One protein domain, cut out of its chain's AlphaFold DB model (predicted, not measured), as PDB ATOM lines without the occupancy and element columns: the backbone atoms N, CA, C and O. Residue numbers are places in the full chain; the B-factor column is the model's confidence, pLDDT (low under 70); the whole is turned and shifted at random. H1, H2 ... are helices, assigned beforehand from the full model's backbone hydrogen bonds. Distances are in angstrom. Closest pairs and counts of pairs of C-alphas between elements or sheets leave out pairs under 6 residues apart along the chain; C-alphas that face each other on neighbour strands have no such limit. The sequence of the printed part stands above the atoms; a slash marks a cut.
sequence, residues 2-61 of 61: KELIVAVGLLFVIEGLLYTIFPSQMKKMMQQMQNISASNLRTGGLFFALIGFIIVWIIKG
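AT A GLANCE: This is residues 2 to 61 of the 61 residues of the protein "DUF2065 domain-containing protein" of alpha proteobacterium HIMB114 (UniProt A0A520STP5). Picture a wide open U made of three helices, with the long helices H3 and H1 as its two arms and the shorter H2 as the base that joins them at one end. The space between the arms is empty, and H1 and H3 meet nowhere. The printed part has 60 residues with three named helices, in the order H1, H2, H3 along the chain, and no named strand, and its class is all helix. The whole is loose, with a radius of gyration of the C-alphas of 14.5 A, and its outline is flat, spanning 38 by 29 by 14 A.

HOW THE PARTS SIT: Start with the longest helix, H3, residues 38 to 60. Look back along the chain to H2, residues 23 to 34: the two are close but not clearly touching, and their closest C-alphas, those of Met 33 and Leu 41, are 7.9 A apart. H2 and H3 run opposite ways at a steep tilt of 58 degrees. At the other end of H2 comes H1, residues 2 to 21, close but not clearly touching H2, with the closest C-alphas, those of Tyr 19 and Met 26, 6.8 A apart. The lines of H1 and H2 stand about perpendicular, at 78 degrees. H1 and H3 are apart. In H1, H2 and H3 every O i to N i+4 pair is within hydrogen-bond range.

IN THESE COORDINATES: Find C-alpha 38 at (-27.687, 30.114, 22.281); from there H3 runs 32.3 A to C-alpha 60 at (-47.571, 48.252, 40.221). H1 begins at C-alpha 2, at (-56.985, 46.475, 29.711), and runs 28.5 A to C-alpha 21. H2, from C-alpha 23 to C-alpha 34, measures 17.5 A.

THE WHOLE: The two C-alphas farthest apart, those of Lys 2 and Asn 35, are 38.8 A apart. The links H1 to H2 and H2 to H3 are tight, and the printed part has no cut. Residues 2 to 17, which belong to H1, stand free, and so do residues 42 to 61, of which 42 to 60 belong to H3. The mean pLDDT of the printed part is 90.0, and residue 61, the chain's last, is under 70.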
ATOM      1  N   LYS A   2     -57.386  45.313  30.541       77.94
ATOM      2  CA  LYS A   2     -56.985  46.475  29.711       77.94
ATOM      3  C   LYS A   2     -55.466  46.693  29.631       77.94
ATOM      4  O   LYS A   2     -54.946  46.965  28.561       77.94
ATOM      5  N   GLU A   3     -54.749  46.508  30.735       82.62
ATOM      6  CA  GLU A   3     -53.307  46.788  30.779       82.62
ATOM      7  C   GLU A   3     -52.443  45.837  29.946       82.62
ATOM      8  O   GLU A   3     -51.436  46.258  29.392       82.62
ATOM      9  N   LEU A   4     -52.843  44.571  29.813       84.94
ATOM     10  CA  LEU A   4     -52.110  43.598  28.998       84.94
ATOM     11  C   LEU A   4     -52.205  43.983  27.513       84.94
ATOM     12  O   LEU A   4     -51.207  43.977  26.802       84.94
ATOM     13  N   ILE A   5     -53.390  44.428  27.082       90.38
ATOM     14  CA  ILE A   5     -53.620  44.960  25.733       90.38
ATOM     15  C   ILE A   5     -52.789  46.230  25.499       90.38
ATOM     16  O   ILE A   5     -52.190  46.376  24.439       90.38
ATOM     17  N   VAL A   6     -52.698  47.122  26.492       90.56
ATOM     18  CA  VAL A   6     -51.860  48.333  26.402       90.56
ATOM     19  C   VAL A   6     -50.373  47.983  26.314       90.56
ATOM     20  O   VAL A   6     -49.681  48.532  25.464       90.56
ATOM     21  N   ALA A   7     -49.881  47.047  27.128       90.75
ATOM     22  CA  ALA A   7     -48.484  46.612  27.090       90.75
ATOM     23  C   ALA A   7     -48.113  45.997  25.730       90.75
ATOM     24  O   ALA A   7     -47.075  46.329  25.162       90.75
ATOM     25  N   VAL A   8     -48.992  45.156  25.175       92.62
ATOM     26  CA  VAL A   8     -48.820  44.587  23.831       92.62
ATOM     27  C   VAL A   8     -48.876  45.677  22.756       92.62
ATOM     28  O   VAL A   8     -48.065  45.671  21.833       92.62
ATOM     29  N   GLY A   9     -49.779  46.653  22.883       94.06
ATOM     30  CA  GLY A   9     -49.836  47.803  21.978       94.06
ATOM     31  C   GLY A   9     -48.543  48.623  21.988       94.06
ATOM     32  O   GLY A   9     -47.999  48.925  20.928       94.06
ATOM     33  N   LEU A  10     -48.011  48.931  23.174       93.38
ATOM     34  CA  LEU A  10     -46.748  49.658  23.329       93.38
ATOM     35  C   LEU A  10     -45.556  48.876  22.767       93.38
ATOM     36  O   LEU A  10     -44.700  49.479  22.122       93.38
ATOM     37  N   LEU A  11     -45.527  47.552  22.944       94.06
ATOM     38  CA  LEU A  11     -44.516  46.684  22.335       94.06
ATOM     39  C   LEU A  11     -44.498  46.854  20.808       94.06
ATOM     40  O   LEU A  11     -43.444  47.120  20.238       94.06
ATOM     41  N   PHE A  12     -45.660  46.776  20.151       94.31
ATOM     42  CA  PHE A  12     -45.748  46.947  18.697       94.31
ATOM     43  C   PHE A  12     -45.373  48.353  18.226       94.31
ATOM     44  O   PHE A  12     -44.754  48.488  17.172       94.31
ATOM     45  N   VAL A  13     -45.711  49.394  18.991       95.44
ATOM     46  CA  VAL A  13     -45.306  50.772  18.674       95.44
ATOM     47  C   VAL A  13     -43.784  50.905  18.709       95.44
ATOM     48  O   VAL A  13     -43.200  51.431  17.763       95.44
ATOM     49  N   ILE A  14     -43.136  50.410  19.764       94.56
ATOM     50  CA  ILE A  14     -41.678  50.492  19.914       94.56
ATOM     51  C   ILE A  14     -40.982  49.681  18.815       94.56
ATOM     52  O   ILE A  14     -40.124  50.220  18.117       94.56
ATOM     53  N   GLU A  15     -41.389  48.428  18.604       91.50
ATOM     54  CA  GLU A  15     -40.855  47.568  17.540       91.50
ATOM     55  C   GLU A  15     -41.019  48.219  16.154       91.50
ATOM     56  O   GLU A  15     -40.052  48.370  15.407       91.50
ATOM     57  N   GLY A  16     -42.221  48.700  15.818       92.38
ATOM     58  CA  GLY A  16     -42.507  49.350  14.536       92.38
ATOM     59  C   GLY A  16     -41.692  50.625  14.292       92.38
ATOM     60  O   GLY A  16     -41.189  50.840  13.183       92.38
ATOM     61  N   LEU A  17     -41.510  51.455  15.324       94.50
ATOM     62  CA  LEU A  17     -40.662  52.647  15.251       94.50
ATOM     63  C   LEU A  17     -39.191  52.284  15.035       94.50
ATOM     64  O   LEU A  17     -38.537  52.904  14.195       94.50
ATOM     65  N   LEU A  18     -38.678  51.266  15.729       91.75
ATOM     66  CA  LEU A  18     -37.298  50.805  15.552       91.75
ATOM     67  C   LEU A  18     -37.041  50.317  14.121       91.75
ATOM     68  O   LEU A  18     -36.027  50.691  13.527       91.75
ATOM     69  N   TYR A  19     -37.969  49.560  13.529       89.06
ATOM     70  CA  TYR A  19     -37.835  49.114  12.139       89.06
ATOM     71  C   TYR A  19     -37.927  50.256  11.126       89.06
ATOM     72  O   TYR A  19     -37.250  50.208  10.100       89.06
ATOM     73  N   THR A  20     -38.735  51.280  11.403       93.12
ATOM     74  CA  THR A  20     -38.951  52.398  10.473       93.12
ATOM     75  C   THR A  20     -37.807  53.410  10.516       93.12
ATOM     76  O   THR A  20     -37.336  53.851   9.471       93.12
ATOM     77  N   ILE A  21     -37.334  53.765  11.715       93.81
ATOM     78  CA  ILE A  21     -36.285  54.778  11.906       93.81
ATOM     79  C   ILE A  21     -34.893  54.169  11.684       93.81
ATOM     80  O   ILE A  21     -34.033  54.798  11.070       93.81
ATOM     81  N   PHE A  22     -34.667  52.931  12.140       92.25
ATOM     82  CA  PHE A  22     -33.346  52.293  12.141       92.25
ATOM     83  C   PHE A  22     -33.327  50.903  11.463       92.25
ATOM     84  O   PHE A  22     -32.820  49.928  12.035       92.25
ATOM     85  N   PRO A  23     -33.800  50.771  10.205       89.00
ATOM     86  CA  PRO A  23     -33.908  49.473   9.531       89.00
ATOM     87  C   PRO A  23     -32.552  48.785   9.324       89.00
ATOM     88  O   PRO A  23     -32.442  47.557   9.365       89.00
ATOM     89  N   SER A  24     -31.494  49.565   9.090       90.38
ATOM     90  CA  SER A  24     -30.150  49.034   8.843       90.38
ATOM     91  C   SER A  24     -29.471  48.539  10.122       90.38
ATOM     92  O   SER A  24     -28.770  47.526  10.086       90.38
ATOM     93  N   GLN A  25     -29.713  49.197  11.259       88.50
ATOM     94  CA  GLN A  25     -29.199  48.769  12.560       88.50
ATOM     95  C   GLN A  25     -29.857  47.453  12.991       88.50
ATOM     96  O   GLN A  25     -29.147  46.535  13.393       88.50
ATOM     97  N   MET A  26     -31.176  47.312  12.818       91.44
ATOM     98  CA  MET A  26     -31.890  46.068  13.140       91.44
ATOM     99  C   MET A  26     -31.378  44.876  12.325       91.44
ATOM    100  O   MET A  26     -31.118  43.807  12.876       91.44
ATOM    101  N   LYS A  27     -31.123  45.070  11.024       88.75
ATOM    102  CA  LYS A  27     -30.509  44.030  10.178       88.75
ATOM    103  C   LYS A  27     -29.117  43.617  10.660       88.75
ATOM    104  O   LYS A  27     -28.827  42.423  10.715       88.75
ATOM    105  N   LYS A  28     -28.269  44.580  11.037       90.06
ATOM    106  CA  LYS A  28     -26.935  44.297  11.595       90.06
ATOM    107  C   LYS A  28     -27.024  43.550  12.926       90.06
ATOM    108  O   LYS A  28     -26.285  42.592  13.124       90.06
ATOM    109  N   MET A  29     -27.955  43.939  13.796       88.19
ATOM    110  CA  MET A  29     -28.159  43.288  15.089       88.19
ATOM    111  C   MET A  29     -28.562  41.819  14.914       88.19
ATOM    112  O   MET A  29     -27.967  40.947  15.539       88.19
ATOM    113  N   MET A  30     -29.474  41.516  13.982       87.75
ATOM    114  CA  MET A  30     -29.842  40.131  13.656       87.75
ATOM    115  C   MET A  30     -28.655  39.301  13.149       87.75
ATOM    116  O   MET A  30     -28.514  38.142  13.530       87.75
ATOM    117  N   GLN A  31     -27.782  39.874  12.315       89.69
ATOM    118  CA  GLN A  31     -26.568  39.182  11.865       89.69
ATOM    119  C   GLN A  31     -25.591  38.931  13.018       89.69
ATOM    120  O   GLN A  31     -24.998  37.860  13.102       89.69
ATOM    121  N   GLN A  32     -25.449  39.884  13.940       85.69
ATOM    122  CA  GLN A  32     -24.618  39.708  15.131       85.69
ATOM    123  C   GLN A  32     -25.178  38.634  16.069       85.69
ATOM    124  O   GLN A  32     -24.405  37.850  16.611       85.69
ATOM    125  N   MET A  33     -26.504  38.539  16.209       86.19
ATOM    126  CA  MET A  33     -27.156  37.513  17.030       86.19
ATOM    127  C   MET A  33     -26.881  36.088  16.538       86.19
ATOM    128  O   MET A  33     -26.811  35.184  17.364       86.19
ATOM    129  N   GLN A  34     -26.663  35.876  15.235       86.31
ATOM    130  CA  GLN A  34     -26.295  34.556  14.699       86.31
ATOM    131  C   GLN A  34     -24.912  34.083  15.173       86.31
ATOM    132  O   GLN A  34     -24.673  32.883  15.265       86.31
ATOM    133  N   ASN A  35     -24.017  35.015  15.510       86.81
ATOM    134  CA  ASN A  35     -22.678  34.707  16.012       86.81
ATOM    135  C   ASN A  35     -22.644  34.504  17.538       86.81
ATOM    136  O   ASN A  35     -21.625  34.081  18.083       86.81
ATOM    137  N   ILE A  36     -23.734  34.818  18.248       87.00
ATOM    138  CA  ILE A  36     -23.842  34.637  19.698       87.00
ATOM    139  C   ILE A  36     -24.342  33.217  19.980       87.00
ATOM    140  O   ILE A  36     -25.327  32.758  19.406       87.00
ATOM    141  N   SER A  37     -23.686  32.510  20.903       87.81
ATOM    142  CA  SER A  37     -24.131  31.176  21.312       87.81
ATOM    143  C   SER A  37     -25.525  31.228  21.949       87.81
ATOM    144  O   SER A  37     -25.857  32.145  22.705       87.81
ATOM    145  N   ALA A  38     -26.340  30.196  21.711       88.25
ATOM    146  CA  ALA A  38     -27.687  30.114  22.281       88.25
ATOM    147  C   ALA A  38     -27.693  30.215  23.819       88.25
ATOM    148  O   ALA A  38     -28.645  30.732  24.398       88.25
ATOM    149  N   SER A  39     -26.624  29.760  24.485       89.44
ATOM    150  CA  SER A  39     -26.469  29.884  25.938       89.44
ATOM    151  C   SER A  39     -26.377  31.346  26.377       89.44
ATOM    152  O   SER A  39     -27.112  31.764  27.265       89.44
ATOM    153  N   ASN A  40     -25.531  32.144  25.721       88.12
ATOM    154  CA  ASN A  40     -25.361  33.557  26.061       88.12
ATOM    155  C   ASN A  40     -26.627  34.362  25.755       88.12
ATOM    156  O   ASN A  40     -27.001  35.239  26.535       88.12
ATOM    157  N   LEU A  41     -27.322  34.023  24.666       89.81
ATOM    158  CA  LEU A  41     -28.587  34.661  24.309       89.81
ATOM    159  C   LEU A  41     -29.683  34.378  25.350       89.81
ATOM    160  O   LEU A  41     -30.412  35.290  25.734       89.81
ATOM    161  N   ARG A  42     -29.764  33.139  25.862       90.19
ATOM    162  CA  ARG A  42     -30.691  32.785  26.949       90.19
ATOM    163  C   ARG A  42     -30.364  33.527  28.235       90.19
ATOM    164  O   ARG A  42     -31.277  34.077  28.839       90.19
ATOM    165  N   THR A  43     -29.097  33.567  28.643       92.88
ATOM    166  CA  THR A  43     -28.697  34.253  29.881       92.88
ATOM    167  C   THR A  43     -28.984  35.751  29.801       92.88
ATOM    168  O   THR A  43     -29.564  36.310  30.731       92.88
ATOM    169  N   GLY A  44     -28.658  36.394  28.674       91.25
ATOM    170  CA  GLY A  44     -28.985  37.802  28.442       91.25
ATOM    171  C   GLY A  44     -30.494  38.053  28.454       91.25
ATOM    172  O   GLY A  44     -30.962  38.952  29.149       91.25
ATOM    173  N   GLY A  45     -31.269  37.218  27.755       91.19
ATOM    174  CA  GLY A  45     -32.730  37.310  27.744       91.19
ATOM    175  C   GLY A  45     -33.353  37.135  29.131       91.19
ATOM    176  O   GLY A  45     -34.239  37.900  29.504       91.19
ATOM    177  N   LEU A  46     -32.854  36.185  29.927       94.31
ATOM    178  CA  LEU A  46     -33.325  35.953  31.295       94.31
ATOM    179  C   LEU A  46     -33.042  37.159  32.199       94.31
ATOM    180  O   LEU A  46     -33.895  37.552  32.990       94.31
ATOM    181  N   PHE A  47     -31.865  37.770  32.047       95.50
ATOM    182  CA  PHE A  47     -31.483  38.970  32.785       95.50
ATOM    183  C   PHE A  47     -32.397  40.158  32.453       95.50
ATOM    184  O   PHE A  47     -32.934  40.793  33.361       95.50
ATOM    185  N   PHE A  48     -32.656  40.413  31.166       92.94
ATOM    186  CA  PHE A  48     -33.594  41.460  30.743       92.94
ATOM    187  C   PHE A  48     -35.033  41.186  31.200       92.94
ATOM    188  O   PHE A  48     -35.716  42.113  31.638       92.94
ATOM    189  N   ALA A  49     -35.486  39.930  31.158       93.62
ATOM    190  CA  ALA A  49     -36.810  39.548  31.644       93.62
ATOM    191  C   ALA A  49     -36.959  39.779  33.157       93.62
ATOM    192  O   ALA A  49     -37.974  40.316  33.595       93.62
ATOM    193  N   LEU A  50     -35.937  39.436  33.950       96.12
ATOM    194  CA  LEU A  50     -35.909  39.681  35.394       96.12
ATOM    195  C   LEU A  50     -35.960  41.173  35.724       96.12
ATOM    196  O   LEU A  50     -36.750  41.582  36.571       96.12
ATOM    197  N   ILE A  51     -35.167  41.996  35.035       95.56
ATOM    198  CA  ILE A  51     -35.190  43.451  35.231       95.56
ATOM    199  C   ILE A  51     -36.566  44.019  34.879       95.56
ATOM    200  O   ILE A  51     -37.141  44.762  35.673       95.56
ATOM    201  N   GLY A  52     -37.119  43.645  33.720       90.50
ATOM    202  CA  GLY A  52     -38.451  44.086  33.304       90.50
ATOM    203  C   GLY A  52     -39.531  43.690  34.312       90.50
ATOM    204  O   GLY A  52     -40.393  44.502  34.645       90.50
ATOM    205  N   PHE A  53     -39.439  42.479  34.863       92.62
ATOM    206  CA  PHE A  53     -40.339  42.007  35.909       92.62
ATOM    207  C   PHE A  53     -40.222  42.833  37.198       92.62
ATOM    208  O   PHE A  53     -41.244  43.266  37.723       92.62
ATOM    209  N   ILE A  54     -39.003  43.108  37.675       94.88
ATOM    210  CA  ILE A  54     -38.772  43.925  38.879       94.88
ATOM    211  C   ILE A  54     -39.316  45.346  38.691       94.88
ATOM    212  O   ILE A  54     -39.977  45.865  39.584       94.88
ATOM    213  N   ILE A  55     -39.092  45.966  37.527       92.69
ATOM    214  CA  ILE A  55     -39.601  47.314  37.226       92.69
ATOM    215  C   ILE A  55     -41.131  47.336  37.280       92.69
ATOM    216  O   ILE A  55     -41.712  48.191  37.947       92.69
ATOM    217  N   VAL A  56     -41.793  46.386  36.611       89.75
ATOM    218  CA  VAL A  56     -43.261  46.292  36.634       89.75
ATOM    219  C   VAL A  56     -43.766  46.028  38.052       89.75
ATOM    220  O   VAL A  56     -44.772  46.609  38.452       89.75
ATOM    221  N   TRP A  57     -43.065  45.189  38.816       91.56
ATOM    222  CA  TRP A  57     -43.426  44.878  40.194       91.56
ATOM    223  C   TRP A  57     -43.313  46.093  41.120       91.56
ATOM    224  O   TRP A  57     -44.218  46.306  41.908       91.56
ATOM    225  N   ILE A  58     -42.279  46.929  40.984       92.81
ATOM    226  CA  ILE A  58     -42.132  48.163  41.779       92.81
ATOM    227  C   ILE A  58     -43.180  49.214  41.401       92.81
ATOM    228  O   ILE A  58     -43.687  49.920  42.262       92.81
ATOM    229  N   ILE A  59     -43.490  49.363  40.112       88.31
ATOM    230  CA  ILE A  59     -44.432  50.395  39.651       88.31
ATOM    231  C   ILE A  59     -45.879  50.042  40.024       88.31
ATOM    232  O   ILE A  59     -46.712  50.936  40.178       88.31
ATOM    233  N   LYS A  60     -46.195  48.748  40.115       79.50
ATOM    234  CA  LYS A  60     -47.571  48.252  40.221       79.50
ATOM    235  C   LYS A  60     -47.876  47.481  41.511       79.50
ATOM    236  O   LYS A  60     -49.037  47.140  41.732       79.50
ATOM    237  N   GLY A  61     -46.856  47.161  42.303       62.62
ATOM    238  CA  GLY A  61     -46.973  46.598  43.648       62.62
ATOM    239  C   GLY A  61     -47.104  47.704  44.674       62.62
ATOM    240  O   GLY A  61     -48.170  47.747  45.322       62.62
TER     241      GLY A  61